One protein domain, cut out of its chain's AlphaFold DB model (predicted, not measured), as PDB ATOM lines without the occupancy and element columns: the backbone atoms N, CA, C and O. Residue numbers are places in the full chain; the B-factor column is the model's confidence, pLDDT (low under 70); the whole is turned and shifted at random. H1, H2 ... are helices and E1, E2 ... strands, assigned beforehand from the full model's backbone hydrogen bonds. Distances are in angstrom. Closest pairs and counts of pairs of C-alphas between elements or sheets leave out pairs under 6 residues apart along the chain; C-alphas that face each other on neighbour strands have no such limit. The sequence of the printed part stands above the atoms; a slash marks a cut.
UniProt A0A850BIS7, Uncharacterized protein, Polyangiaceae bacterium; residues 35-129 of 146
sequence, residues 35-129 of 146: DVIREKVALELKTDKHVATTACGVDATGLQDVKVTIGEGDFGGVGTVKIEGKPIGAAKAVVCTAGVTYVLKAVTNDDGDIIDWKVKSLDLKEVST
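This is residues 35 to 129 of the 146 residues of an uncharacterized protein of Polyangiaceae bacterium (UniProt A0A850BIS7). A strongly twisted sheet of four strands curls round one helix, H1, while a shorter second helix, H2, packs on the same face beside one end of the sheet. The E3 and E4 hairpin is the longest part of the sheet, and its turn at residues 109 to 113 makes one end of the long axis. The printed part has 95 residues with two named helices and then four named strands, in the order H1 H2 E1 E2 E3 E4; the sheet runs E1 E2 E3 E4, antiparallel throughout, and the class is mixed, helices and strands. It is compact, with a radius of gyration of the C-alphas of 13.9 A, and spans 49 by 25 by 18 A, only just a rod.

Find C-alpha 35 at (41.267, -45.221, -18.117); from there H1, residues 35 to 45, runs 15.4 A. H2 follows at residues 49 to 56. Next come E1, residues 63 to 70, 17.4 A long, and E2, residues 78 to 87, 25.2 A long. E3, residues 96 to 108, starts with C-alpha 96 at (53.627, -57.727, -31.322) and covers 34.7 A. E4, residues 114 to 128, runs 35.2 A to C-alpha 128 at (59.944, -55.752, -29.817).

Begin with the sheet, a meander, each strand the antiparallel neighbour of the one before. In the hairpin E1 and E2, look at N 67 and O 84, 2.8 A apart and within hydrogen-bond range. In the hairpin E2 and E3, N 81 and O 100 are within range at 2.8 A. In the hairpin E3 and E4, N 105 and O 118 are within range at 2.8 A. The edge strands E1 and E4 are apart. E1 bends by 68 degrees at residue 66, and E3 by 63 degrees at residue 99. H1 and H2 are on the same face of the sheet, giving two layers, helices on one face of a sheet. The closest C-alphas of H1 and E1 are those of Arg 38 and Val 68, 5.6 A apart; of H1 and E4, those of Lys 40 and Val 119, 6.6 A. For H2 and E4 they are those of Ala 55 and Val 127, 5.5 A. H1 and H2 are close but not clearly touching, about perpendicular at 86 degrees. In H1 and H2 every O i to N i+4 pair is within hydrogen-bond range.

The two C-alphas farthest apart, those of Lys 92 and Asp 111, are 49.6 A apart. The printed part has no cut. The links H1 to H2 and E3 to E4 are tight, the others short, and no link is long. The mean pLDDT of the printed part is 87.3; look for values under 70 at residue 73 and residues 91 to 93.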
ATOM      1  N   ASP A  35      42.291 -44.442 -17.427       90.88
ATOM      2  CA  ASP A  35      41.267 -45.221 -18.117       90.88
ATOM      3  C   ASP A  35      40.937 -44.622 -19.489       90.88
ATOM      4  O   ASP A  35      40.894 -45.358 -20.476       90.88
ATOM      5  N   VAL A  36      40.842 -43.291 -19.574       92.06
ATOM      6  CA  VAL A  36      40.638 -42.571 -20.838       92.06
ATOM      7  C   VAL A  36      41.832 -42.758 -21.770       92.06
ATOM      8  O   VAL A  36      41.638 -43.030 -22.955       92.06
ATOM      9  N   ILE A  37      43.066 -42.670 -21.259       91.31
ATOM     10  CA  ILE A  37      44.273 -42.920 -22.063       91.31
ATOM     11  C   ILE A  37      44.217 -44.327 -22.666       91.31
ATOM     12  O   ILE A  37      44.356 -44.489 -23.880       91.31
ATOM     13  N   ARG A  38      43.978 -45.352 -21.835       92.81
ATOM     14  CA  ARG A  38      43.922 -46.751 -22.287       92.81
ATOM     15  C   ARG A  38      42.833 -46.953 -23.326       92.81
ATOM     16  O   ARG A  38      43.100 -47.584 -24.345       92.81
ATOM     17  N   GLU A  39      41.637 -46.430 -23.078       94.00
ATOM     18  CA  GLU A  39      40.503 -46.565 -23.986       94.00
ATOM     19  C   GLU A  39      40.802 -45.917 -25.338       94.00
ATOM     20  O   GLU A  39      40.732 -46.592 -26.366       94.00
ATOM     21  N   LYS A  40      41.175 -44.632 -25.344       94.06
ATOM     22  CA  LYS A  40      41.373 -43.853 -26.572       94.06
ATOM     23  C   LYS A  40      42.530 -44.390 -27.402       94.06
ATOM     24  O   LYS A  40      42.376 -44.579 -28.607       94.06
ATOM     25  N   VAL A  41      43.656 -44.704 -26.763       92.94
ATOM     26  CA  VAL A  41      44.819 -45.263 -27.460       92.94
ATOM     27  C   VAL A  41      44.510 -46.660 -28.003       92.94
ATOM     28  O   VAL A  41      44.828 -46.949 -29.154       92.94
ATOM     29  N   ALA A  42      43.838 -47.524 -27.235       93.56
ATOM     30  CA  ALA A  42      43.465 -48.853 -27.722       93.56
ATOM     31  C   ALA A  42      42.477 -48.796 -28.896       93.56
ATOM     32  O   ALA A  42      42.550 -49.639 -29.789       93.56
ATOM     33  N   LEU A  43      41.544 -47.839 -28.888       93.44
ATOM     34  CA  LEU A  43      40.586 -47.635 -29.975       93.44
ATOM     35  C   LEU A  43      41.289 -47.233 -31.269       93.44
ATOM     36  O   LEU A  43      41.033 -47.848 -32.301       93.44
ATOM     37  N   GLU A  44      42.209 -46.277 -31.194       93.25
ATOM     38  CA  GLU A  44      42.949 -45.789 -32.358       93.25
ATOM     39  C   GLU A  44      43.847 -46.886 -32.961       93.25
ATOM     40  O   GLU A  44      43.858 -47.116 -34.171       93.25
ATOM     41  N   LEU A  45      44.520 -47.677 -32.116       92.06
ATOM     42  CA  LEU A  45      45.401 -48.773 -32.548       92.06
ATOM     43  C   LEU A  45      44.679 -49.923 -33.266       92.06
ATOM     44  O   LEU A  45      45.317 -50.709 -33.971       92.06
ATOM     45  N   LYS A  46      43.356 -50.043 -33.114       91.56
ATOM     46  CA  LYS A  46      42.563 -51.026 -33.873       91.56
ATOM     47  C   LYS A  46      42.469 -50.684 -35.354       91.56
ATOM     48  O   LYS A  46      42.191 -51.577 -36.151       91.56
ATOM     49  N   THR A  47      42.685 -49.423 -35.711       90.56
ATOM     50  CA  THR A  47      42.581 -48.920 -37.086       90.56
ATOM     51  C   THR A  47      43.880 -48.313 -37.606       90.56
ATOM     52  O   THR A  47      44.005 -48.094 -38.810       90.56
ATOM     53  N   ASP A  48      44.863 -48.065 -36.736       89.94
ATOM     54  CA  ASP A  48      46.161 -47.528 -37.136       89.94
ATOM     55  C   ASP A  48      47.007 -48.579 -37.876       89.94
ATOM     56  O   ASP A  48      47.746 -49.385 -37.298       89.94
ATOM     57  N   LYS A  49      46.900 -48.548 -39.206       88.25
ATOM     58  CA  LYS A  49      47.682 -49.390 -40.117       88.25
ATOM     59  C   LYS A  49      49.187 -49.143 -39.992       88.25
ATOM     60  O   LYS A  49      49.961 -50.096 -40.120       88.25
ATOM     61  N   HIS A  50      49.620 -47.901 -39.778       86.62
ATOM     62  CA  HIS A  50      51.041 -47.563 -39.761       86.62
ATOM     63  C   HIS A  50      51.730 -48.165 -38.539       86.62
ATOM     64  O   HIS A  50      52.733 -48.875 -38.680       86.62
ATOM     65  N   VAL A  51      51.151 -47.956 -37.357       85.50
ATOM     66  CA  VAL A  51      51.647 -48.517 -36.104       85.50
ATOM     67  C   VAL A  51      51.571 -50.037 -36.145       85.50
ATOM     68  O   VAL A  51      52.565 -50.692 -35.842       85.50
ATOM     69  N   ALA A  52      50.450 -50.615 -36.588       86.31
ATOM     70  CA  ALA A  52      50.301 -52.067 -36.671       86.31
ATOM     71  C   ALA A  52      51.333 -52.713 -37.609       86.31
ATOM     72  O   ALA A  52      51.995 -53.680 -37.230       86.31
ATOM     73  N   THR A  53      51.509 -52.158 -38.811       84.44
ATOM     74  CA  THR A  53      52.443 -52.695 -39.810       84.44
ATOM     75  C   THR A  53      53.885 -52.581 -39.333       84.44
ATOM     76  O   THR A  53      54.655 -53.534 -39.437       84.44
ATOM     77  N   THR A  54      54.249 -51.437 -38.757       83.75
ATOM     78  CA  THR A  54      55.614 -51.185 -38.284       83.75
ATOM     79  C   THR A  54      55.935 -51.999 -37.031       83.75
ATOM     80  O   THR A  54      57.009 -52.592 -36.943       83.75
ATOM     81  N   ALA A  55      54.996 -52.089 -36.082       83.94
ATOM     82  CA  ALA A  55      55.158 -52.888 -34.871       83.94
ATOM     83  C   ALA A  55      55.264 -54.382 -35.188       83.94
ATOM     84  O   ALA A  55      56.050 -55.093 -34.567       83.94
ATOM     85  N   CYS A  56      54.493 -54.876 -36.154       83.38
ATOM     86  CA  CYS A  56      54.445 -56.302 -36.454       83.38
ATOM     87  C   CYS A  56      55.356 -56.747 -37.603       83.38
ATOM     88  O   CYS A  56      55.543 -57.950 -37.786       83.38
ATOM     89  N   GLY A  57      55.913 -55.817 -38.384       80.38
ATOM     90  CA  GLY A  57      56.734 -56.114 -39.563       80.38
ATOM     91  C   GLY A  57      55.988 -56.849 -40.684       80.38
ATOM     92  O   GLY A  57      56.619 -57.471 -41.535       80.38
ATOM     93  N   VAL A  58      54.654 -56.813 -40.675       82.69
ATOM     94  CA  VAL A  58      53.768 -57.444 -41.664       82.69
ATOM     95  C   VAL A  58      52.657 -56.470 -42.024       82.69
ATOM     96  O   VAL A  58      52.233 -55.707 -41.163       82.69
ATOM     97  N   ASP A  59      52.173 -56.497 -43.269       85.31
ATOM     98  CA  ASP A  59      51.047 -55.644 -43.665       85.31
ATOM     99  C   ASP A  59      49.824 -55.976 -42.800       85.31
ATOM    100  O   ASP A  59      49.370 -57.123 -42.750       85.31
ATOM    101  N   ALA A  60      49.342 -54.974 -42.070       86.62
ATOM    102  CA  ALA A  60      48.251 -55.107 -41.118       86.62
ATOM    103  C   ALA A  60      47.353 -53.878 -41.203       86.62
ATOM    104  O   ALA A  60      47.829 -52.754 -41.338       86.62
ATOM    105  N   THR A  61      46.042 -54.070 -41.093       90.25
ATOM    106  CA  THR A  61      45.086 -52.947 -41.099       90.25
ATOM    107  C   THR A  61      44.838 -52.366 -39.707       90.25
ATOM    108  O   THR A  61      44.079 -51.413 -39.578       90.25
ATOM    109  N   GLY A  62      45.447 -52.950 -38.675       91.00
ATOM    110  CA  GLY A  62      45.301 -52.557 -37.277       91.00
ATOM    111  C   GLY A  62      45.702 -53.687 -36.330       91.00
ATOM    112  O   GLY A  62      46.193 -54.733 -36.772       91.00
ATOM    113  N   LEU A  63      45.476 -53.492 -35.030       91.75
ATOM    114  CA  LEU A  63      45.735 -54.490 -33.989       91.75
ATOM    115  C   LEU A  63      44.437 -54.992 -33.329       91.75
ATOM    116  O   LEU A  63      43.542 -54.219 -33.005       91.75
ATOM    117  N   GLN A  64      44.350 -56.297 -33.075       91.88
ATOM    118  CA  GLN A  64      43.342 -56.924 -32.216       91.88
ATOM    119  C   GLN A  64      43.960 -57.347 -30.879       91.88
ATOM    120  O   GLN A  64      45.183 -57.434 -30.751       91.88
ATOM    121  N   ASP A  65      43.111 -57.654 -29.896       91.06
ATOM    122  CA  ASP A  65      43.529 -58.037 -28.540       91.06
ATOM    123  C   ASP A  65      44.469 -56.993 -27.895       91.06
ATOM    124  O   ASP A  65      45.398 -57.345 -27.171       91.06
ATOM    125  N   VAL A  66      44.243 -55.705 -28.200       91.44
ATOM    126  CA  VAL A  66      45.118 -54.598 -27.790       91.44
ATOM    127  C   VAL A  66      45.095 -54.435 -26.277       91.44
ATOM    128  O   VAL A  66      44.054 -54.154 -25.680       91.44
ATOM    129  N   LYS A  67      46.268 -54.547 -25.667       93.38
ATOM    130  CA  LYS A  67      46.507 -54.262 -24.260       93.38
ATOM    131  C   LYS A  67      47.455 -53.077 -24.144       93.38
ATOM    132  O   LYS A  67      48.558 -53.102 -24.682       93.38
ATOM    133  N   VAL A  68      47.011 -52.052 -23.419       92.81
ATOM    134  CA  VAL A  68      47.738 -50.791 -23.221       92.81
ATOM    135  C   VAL A  68      48.218 -50.700 -21.775       92.81
ATOM    136  O   VAL A  68      47.425 -50.773 -20.831       92.81
ATOM    137  N   THR A  69      49.523 -50.530 -21.603       93.38
ATOM    138  CA  THR A  69      50.169 -50.304 -20.305       93.38
ATOM    139  C   THR A  69      50.780 -48.912 -20.312       93.38
ATOM    140  O   THR A  69      51.645 -48.634 -21.134       93.38
ATOM    141  N   ILE A  70      50.315 -48.034 -19.427       89.69
ATOM    142  CA  ILE A  70      50.813 -46.659 -19.319       89.69
ATOM    143  C   ILE A  70      52.200 -46.680 -18.669       89.69
ATOM    144  O   ILE A  70      52.404 -47.389 -17.682       89.69
ATOM    145  N   GLY A  71      53.152 -45.970 -19.272       83.75
ATOM    146  CA  GLY A  71      54.487 -45.752 -18.723       83.75
ATOM    147  C   GLY A  71      54.508 -44.616 -17.700       83.75
ATOM    148  O   GLY A  71      53.531 -43.898 -17.519       83.75
ATOM    149  N   GLU A  72      55.632 -44.439 -17.018       78.50
ATOM    150  CA  GLU A  72      55.773 -43.357 -16.043       78.50
ATOM    151  C   GLU A  72      55.913 -41.995 -16.752       78.50
ATOM    152  O   GLU A  72      56.700 -41.861 -17.690       78.50
ATOM    153  N   GLY A  73      55.174 -40.980 -16.284       69.12
ATOM    154  CA  GLY A  73      55.334 -39.584 -16.712       69.12
ATOM    155  C   GLY A  73      54.388 -39.090 -17.816       69.12
ATOM    156  O   GLY A  73      54.864 -38.616 -18.844       69.12
ATOM    157  N   ASP A  74      53.067 -39.126 -17.591       72.81
ATOM    158  CA  ASP A  74      52.122 -38.321 -18.388       72.81
ATOM    159  C   ASP A  74      52.179 -36.853 -17.951       72.81
ATOM    160  O   ASP A  74      52.069 -36.541 -16.761       72.81
ATOM    161  N   PHE A  75      52.340 -35.958 -18.921       76.75
ATOM    162  CA  PHE A  75      52.250 -34.520 -18.706       76.75
ATOM    163  C   PHE A  75      51.270 -33.915 -19.702       76.75
ATOM    164  O   PHE A  75      51.572 -33.763 -20.885       76.75
ATOM    165  N   GLY A  76      50.088 -33.536 -19.211       78.00
ATOM    166  CA  GLY A  76      49.130 -32.755 -19.994       78.00
ATOM    167  C   GLY A  76      48.613 -33.486 -21.235       78.00
ATOM    168  O   GLY A  76      48.337 -32.837 -22.242       78.00
ATOM    169  N   GLY A  77      48.490 -34.816 -21.172       84.31
ATOM    170  CA  GLY A  77      48.024 -35.638 -22.288       84.31
ATOM    171  C   GLY A  77      49.122 -36.087 -23.247       84.31
ATOM    172  O   GLY A  77      48.806 -36.688 -24.270       84.31
ATOM    173  N   VAL A  78      50.393 -35.835 -22.940       87.88
ATOM    174  CA  VAL A  78      51.527 -36.440 -23.645       87.88
ATOM    175  C   VAL A  78      52.172 -37.474 -22.737       87.88
ATOM    176  O   VAL A  78      52.533 -37.168 -21.602       87.88
ATOM    177  N   GLY A  79      52.362 -38.683 -23.253       90.44
ATOM    178  CA  GLY A  79      52.995 -39.758 -22.501       90.44
ATOM    179  C   GLY A  79      53.417 -40.918 -23.389       90.44
ATOM    180  O   GLY A  79      53.307 -40.871 -24.615       90.44
ATOM    181  N   THR A  80      53.908 -41.981 -22.764       90.75
ATOM    182  CA  THR A  80      54.292 -43.213 -23.456       90.75
ATOM    183  C   THR A  80      53.470 -44.375 -22.928       90.75
ATOM    184  O   THR A  80      53.278 -44.527 -21.723       90.75
ATOM    185  N   VAL A  81      52.997 -45.222 -23.834       92.06
ATOM    186  CA  VAL A  81      52.385 -46.507 -23.513       92.06
ATOM    187  C   VAL A  81      53.189 -47.641 -24.123       92.06
ATOM    188  O   VAL A  81      53.734 -47.532 -25.218       92.06
ATOM    189  N   LYS A  82      53.192 -48.777 -23.441       92.50
ATOM    190  CA  LYS A  82      53.526 -50.064 -24.032       92.50
ATOM    191  C   LYS A  82      52.247 -50.713 -24.550       92.50
ATOM    192  O   LYS A  82      51.263 -50.826 -23.815       92.50
ATOM    193  N   ILE A  83      52.279 -51.160 -25.795       91.81
ATOM    194  CA  ILE A  83      51.165 -51.812 -26.473       91.81
ATOM    195  C   ILE A  83      51.524 -53.262 -26.779       91.81
ATOM    196  O   ILE A  83      52.641 -53.569 -27.198       91.81
ATOM    197  N   GLU A  84      50.570 -54.154 -26.551       92.25
ATOM    198  CA  GLU A  84      50.640 -55.569 -26.908       92.25
ATOM    199  C   GLU A  84      49.401 -55.879 -27.752       92.25
ATOM    200  O   GLU A  84      48.289 -55.543 -27.349       92.25
ATOM    201  N   GLY A  85      49.562 -56.480 -28.928       91.44
ATOM    202  CA  GLY A  85      48.431 -56.770 -29.813       91.44
ATOM    203  C   GLY A  85      48.792 -57.730 -30.936       91.44
ATOM    204  O   GLY A  85      49.966 -58.009 -31.173       91.44
ATOM    205  N   LYS A  86      47.786 -58.260 -31.631       90.75
ATOM    206  CA  LYS A  86      47.983 -59.111 -32.813       90.75
ATOM    207  C   LYS A  86      47.584 -58.353 -34.077       90.75
ATOM    208  O   LYS A  86      46.558 -57.680 -34.057       90.75
ATOM    209  N   PRO A  87      48.323 -58.486 -35.183       89.94
ATOM    210  CA  PRO A  87      47.980 -57.815 -36.429       89.94
ATOM    211  C   PRO A  87      46.692 -58.387 -37.036       89.94
ATOM    212  O   PRO A  87      46.552 -59.600 -37.199       89.94
ATOM    213  N   ILE A  88      45.759 -57.506 -37.394       90.12
ATOM    214  CA  ILE A  88      44.523 -57.863 -38.099       90.12
ATOM    215  C   ILE A  88      44.851 -58.111 -39.574       90.12
ATOM    216  O   ILE A  88      45.485 -57.280 -40.226       90.12
ATOM    217  N   GLY A  89      44.403 -59.253 -40.103       83.38
ATOM    218  CA  GLY A  89      44.598 -59.632 -41.509       83.38
ATOM    219  C   GLY A  89      45.937 -60.309 -41.820       83.38
ATOM    220  O   GLY A  89      46.149 -60.740 -42.952       83.38
ATOM    221  N   ALA A  90      46.824 -60.471 -40.834       78.81
ATOM    222  CA  ALA A  90      48.083 -61.179 -41.029       78.81
ATOM    223  C   ALA A  90      47.891 -62.705 -41.020       78.81
ATOM    224  O   ALA A  90      47.246 -63.269 -40.137       78.81
ATOM    225  N   ALA A  91      48.537 -63.397 -41.961       67.44
ATOM    226  CA  ALA A  91      48.478 -64.858 -42.079       67.44
ATOM    227  C   ALA A  91      49.161 -65.611 -40.914       67.44
ATOM    228  O   ALA A  91      48.917 -66.800 -40.719       67.44
ATOM    229  N   LYS A  92      50.025 -64.939 -40.138       65.62
ATOM    230  CA  LYS A  92      50.663 -65.478 -38.928       65.62
ATOM    231  C   LYS A  92      50.377 -64.558 -37.743       65.62
ATOM    232  O   LYS A  92      50.806 -63.410 -37.729       65.62
ATOM    233  N   ALA A  93      49.677 -65.087 -36.743       62.81
ATOM    234  CA  ALA A  93      49.326 -64.367 -35.525       62.81
ATOM    235  C   ALA A  93      50.479 -64.428 -34.511       62.81
ATOM    236  O   ALA A  93      50.520 -65.313 -33.657       62.81
ATOM    237  N   VAL A  94      51.422 -63.492 -34.606       78.38
ATOM    238  CA  VAL A  94      52.402 -63.241 -33.538       78.38
ATOM    239  C   VAL A  94      51.918 -62.038 -32.736       78.38
ATOM    240  O   VAL A  94      51.427 -61.068 -33.309       78.38
ATOM    241  N   VAL A  95      52.007 -62.119 -31.407       86.25
ATOM    242  CA  VAL A  95      51.762 -60.958 -30.546       86.25
ATOM    243  C   VAL A  95      52.944 -60.009 -30.706       86.25
ATOM    244  O   VAL A  95      54.085 -60.383 -30.439       86.25
ATOM    245  N   CYS A  96      52.660 -58.796 -31.156       87.06
ATOM    246  CA  CYS A  96      53.627 -57.727 -31.322       87.06
ATOM    247  C   CYS A  96      53.640 -56.873 -30.062       87.06
ATOM    248  O   CYS A  96      52.590 -56.632 -29.460       87.06
ATOM    249  N   THR A  97      54.825 -56.408 -29.683       89.56
ATOM    250  CA  THR A  97      54.995 -55.476 -28.569       89.56
ATOM    251  C   THR A  97      55.673 -54.214 -29.076       89.56
ATOM    252  O   THR A  97      56.686 -54.301 -29.767       89.56
ATOM    253  N   ALA A  98      55.143 -53.044 -28.734       88.75
ATOM    254  CA  ALA A  98      55.754 -51.773 -29.106       88.75
ATOM    255  C   ALA A  98      55.571 -50.713 -28.017       88.75
ATOM    256  O   ALA A  98      54.604 -50.754 -27.258       88.75
ATOM    257  N   GLY A  99      56.498 -49.767 -27.943       90.19
ATOM    258  CA  GLY A  99      56.356 -48.540 -27.169       90.19
ATOM    259  C   GLY A  99      55.885 -47.422 -28.089       90.19
ATOM    260  O   GLY A  99      56.493 -47.174 -29.134       90.19
ATOM    261  N   VAL A 100      54.792 -46.768 -27.713       90.19
ATOM    262  CA  VAL A 100      54.132 -45.715 -28.486       90.19
ATOM    263  C   VAL A 100      54.008 -44.476 -27.613       90.19
ATOM    264  O   VAL A 100      53.447 -44.529 -26.519       90.19
ATOM    265  N   THR A 101      54.527 -43.352 -28.087       91.12
ATOM    266  CA  THR A 101      54.204 -42.039 -27.536       91.12
ATOM    267  C   THR A 101      52.826 -41.635 -28.037       91.12
ATOM    268  O   THR A 101      52.562 -41.714 -29.232       91.12
ATOM    269  N   TYR A 102      51.948 -41.214 -27.136       90.25
ATOM    270  CA  TYR A 102      50.651 -40.658 -27.497       90.25
ATOM    271  C   TYR A 102      50.621 -39.165 -27.202       90.25
ATOM    272  O   TYR A 102      51.251 -38.683 -26.258       90.25
ATOM    273  N   VAL A 103      49.824 -38.455 -27.992       91.88
ATOM    274  CA  VAL A 103      49.418 -37.080 -27.711       91.88
ATOM    275  C   VAL A 103      47.898 -37.038 -27.698       91.88
ATOM    276  O   VAL A 103      47.258 -37.284 -28.718       91.88
ATOM    277  N   LEU A 104      47.310 -36.719 -26.552       91.06
ATOM    278  CA  LEU A 104      45.882 -36.512 -26.357       91.06
ATOM    279  C   LEU A 104      45.585 -35.017 -26.276       91.06
ATOM    280  O   LEU A 104      46.250 -34.264 -25.567       91.06
ATOM    281  N   LYS A 105      44.540 -34.588 -26.981       90.19
ATOM    282  CA  LYS A 105      44.020 -33.225 -26.917       90.19
ATOM    283  C   LYS A 105      42.657 -33.230 -26.237       90.19
ATOM    284  O   LYS A 105      41.765 -33.975 -26.650       90.19
ATOM    285  N   ALA A 106      42.500 -32.378 -25.228       90.00
ATOM    286  CA  ALA A 106      41.205 -32.115 -24.620       90.00
ATOM    287  C   ALA A 106      40.267 -31.471 -25.650       90.00
ATOM    288  O   ALA A 106      40.642 -30.535 -26.362       90.00
ATOM    289  N   VAL A 107      39.046 -31.980 -25.722       90.25
ATOM    290  CA  VAL A 107      37.926 -31.357 -26.419       90.25
ATOM    291  C   VAL A 107      37.083 -30.675 -25.356       90.25
ATOM    292  O   VAL A 107      36.630 -31.334 -24.419       90.25
ATOM    293  N   THR A 108      36.892 -29.367 -25.493       91.00
ATOM    294  CA  THR A 108      36.125 -28.560 -24.544       91.00
ATOM    295  C   THR A 108      34.805 -28.094 -25.148       91.00
ATOM    296  O   THR A 108      34.697 -27.964 -26.370       91.00
ATOM    297  N   ASN A 109      33.804 -27.849 -24.305       91.50
ATOM    298  CA  ASN A 109      32.604 -27.099 -24.685       91.50
ATOM    299  C   ASN A 109      32.882 -25.577 -24.693       91.50
ATOM    300  O   ASN A 109      34.008 -25.140 -24.434       91.50
ATOM    301  N   ASP A 110      31.849 -24.776 -24.972       90.12
ATOM    302  CA  ASP A 110      31.926 -23.305 -24.982       90.12
ATOM    303  C   ASP A 110      32.231 -22.706 -23.594       90.12
ATOM    304  O   ASP A 110      32.780 -21.609 -23.501       90.12
ATOM    305  N   ASP A 111      31.938 -23.447 -22.521       86.56
ATOM    306  CA  ASP A 111      32.221 -23.070 -21.131       86.56
ATOM    307  C   ASP A 111      33.672 -23.385 -20.707       86.56
ATOM    308  O   ASP A 111      34.103 -23.024 -19.612       86.56
ATOM    309  N   GLY A 112      34.449 -24.042 -21.575       84.31
ATOM    310  CA  GLY A 112      35.826 -24.459 -21.300       84.31
ATOM    311  C   GLY A 112      35.949 -25.766 -20.509       84.31
ATOM    312  O   GLY A 112      37.064 -26.175 -20.175       84.31
ATOM    313  N   ASP A 113      34.840 -26.457 -20.246       86.56
ATOM    314  CA  ASP A 113      34.837 -27.770 -19.611       86.56
ATOM    315  C   ASP A 113      35.283 -28.851 -20.593       86.56
ATOM    316  O   ASP A 113      34.827 -28.914 -21.736       86.56
ATOM    317  N   ILE A 114      36.156 -29.749 -20.130       87.81
ATOM    318  CA  ILE A 114      36.612 -30.901 -20.915       87.81
ATOM    319  C   ILE A 114      35.475 -31.919 -21.012       87.81
ATOM    320  O   ILE A 114      35.079 -32.510 -20.008       87.81
ATOM    321  N   ILE A 115      35.000 -32.154 -22.233       91.94
ATOM    322  CA  ILE A 115      33.925 -33.104 -22.541       91.94
ATOM    323  C   ILE A 115      34.440 -34.402 -23.167       91.94
ATOM    324  O   ILE A 115      33.759 -35.421 -23.094       91.94
ATOM    325  N   ASP A 116      35.625 -34.385 -23.783       91.44
ATOM    326  CA  ASP A 116      36.250 -35.576 -24.360       91.44
ATOM    327  C   ASP A 116      37.772 -35.406 -24.496       91.44
ATOM    328  O   ASP A 116      38.313 -34.305 -24.379       91.44
ATOM    329  N   TRP A 117      38.463 -36.502 -24.796       91.31
ATOM    330  CA  TRP A 117      39.869 -36.532 -25.178       91.31
ATOM    331  C   TRP A 117      40.027 -37.241 -26.520       91.31
ATOM    332  O   TRP A 117      39.467 -38.318 -26.738       91.31
ATOM    333  N   LYS A 118      40.811 -36.653 -27.424       91.69
ATOM    334  CA  LYS A 118      41.095 -37.229 -28.744       91.69
ATOM    335  C   LYS A 118      42.578 -37.477 -28.932       91.69
ATOM    336  O   LYS A 118      43.391 -36.621 -28.589       91.69
ATOM    337  N   VAL A 119      42.913 -38.622 -29.520       91.69
ATOM    338  CA  VAL A 119      44.279 -38.932 -29.949       91.69
ATOM    339  C   VAL A 119      44.622 -38.024 -31.127       91.69
ATOM    340  O   VAL A 119      43.914 -37.999 -32.129       91.69
ATOM    341  N   LYS A 120      45.673 -37.221 -30.970       91.38
ATOM    342  CA  LYS A 120      46.223 -36.342 -32.007       91.38
ATOM    343  C   LYS A 120      47.337 -37.048 -32.777       91.38
ATOM    344  O   LYS A 120      47.392 -36.917 -33.994       91.38
ATOM    345  N   SER A 121      48.211 -37.767 -32.073       89.12
ATOM    346  CA  SER A 121      49.261 -38.585 -32.684       89.12
ATOM    347  C   SER A 121      49.556 -39.833 -31.858       89.12
ATOM    348  O   SER A 121      49.362 -39.856 -30.636       89.12
ATOM    349  N   LEU A 122      50.025 -40.862 -32.566       89.56
ATOM    350  CA  LEU A 122      50.632 -42.070 -32.030       89.56
ATOM    351  C   LEU A 122      51.974 -42.260 -32.730       89.56
ATOM    352  O   LEU A 122      52.028 -42.514 -33.930       89.56
ATOM    353  N   ASP A 123      53.054 -42.150 -31.970       89.00
ATOM    354  CA  ASP A 123      54.412 -42.173 -32.496       89.00
ATOM    355  C   ASP A 123      55.169 -43.378 -31.940       89.00
ATOM    356  O   ASP A 123      55.364 -43.520 -30.731       89.00
ATOM    357  N   LEU A 124      55.616 -44.270 -32.823       86.31
ATOM    358  CA  LEU A 124      56.386 -45.450 -32.438       86.31
ATOM    359  C   LEU A 124      57.788 -45.066 -31.952       86.31
ATOM    360  O   LEU A 124      58.562 -44.433 -32.670       86.31
ATOM    361  N   LYS A 125      58.134 -45.508 -30.743       84.44
ATOM    362  CA  LYS A 125      59.453 -45.299 -30.126       84.44
ATOM    363  C   LYS A 125      60.312 -46.549 -30.136       84.44
ATOM    364  O   LYS A 125      61.510 -46.466 -30.388       84.44
ATOM    365  N   GLU A 126      59.704 -47.698 -29.879       81.94
ATOM    366  CA  GLU A 126      60.397 -48.981 -29.833       81.94
ATOM    367  C   GLU A 126      59.481 -50.096 -30.327       81.94
ATOM    368  O   GLU A 126      58.265 -50.046 -30.144       81.94
ATOM    369  N   VAL A 127      60.063 -51.123 -30.943       81.94
ATOM    370  CA  VAL A 127      59.341 -52.326 -31.359       81.94
ATOM    371  C   VAL A 127      60.133 -53.544 -30.914       81.94
ATOM    372  O   VAL A 127      61.327 -53.668 -31.188       81.94
ATOM    373  N   SER A 128      59.441 -54.456 -30.244       76.50
ATOM    374  CA  SER A 128      59.944 -55.752 -29.817       76.50
ATOM    375  C   SER A 128      59.015 -56.832 -30.370       76.50
ATOM    376  O   SER A 128      58.087 -57.297 -29.709       76.50
ATOM    377  N   THR A 129      59.253 -57.207 -31.628       74.88
ATOM    378  CA  THR A 129      58.532 -58.291 -32.303       74.88
ATOM    379  C   THR A 129      59.544 -59.305 -32.837       74.88
ATOM    380  O   THR A 129      60.495 -58.914 -33.521       74.88
TER     381      THR A 129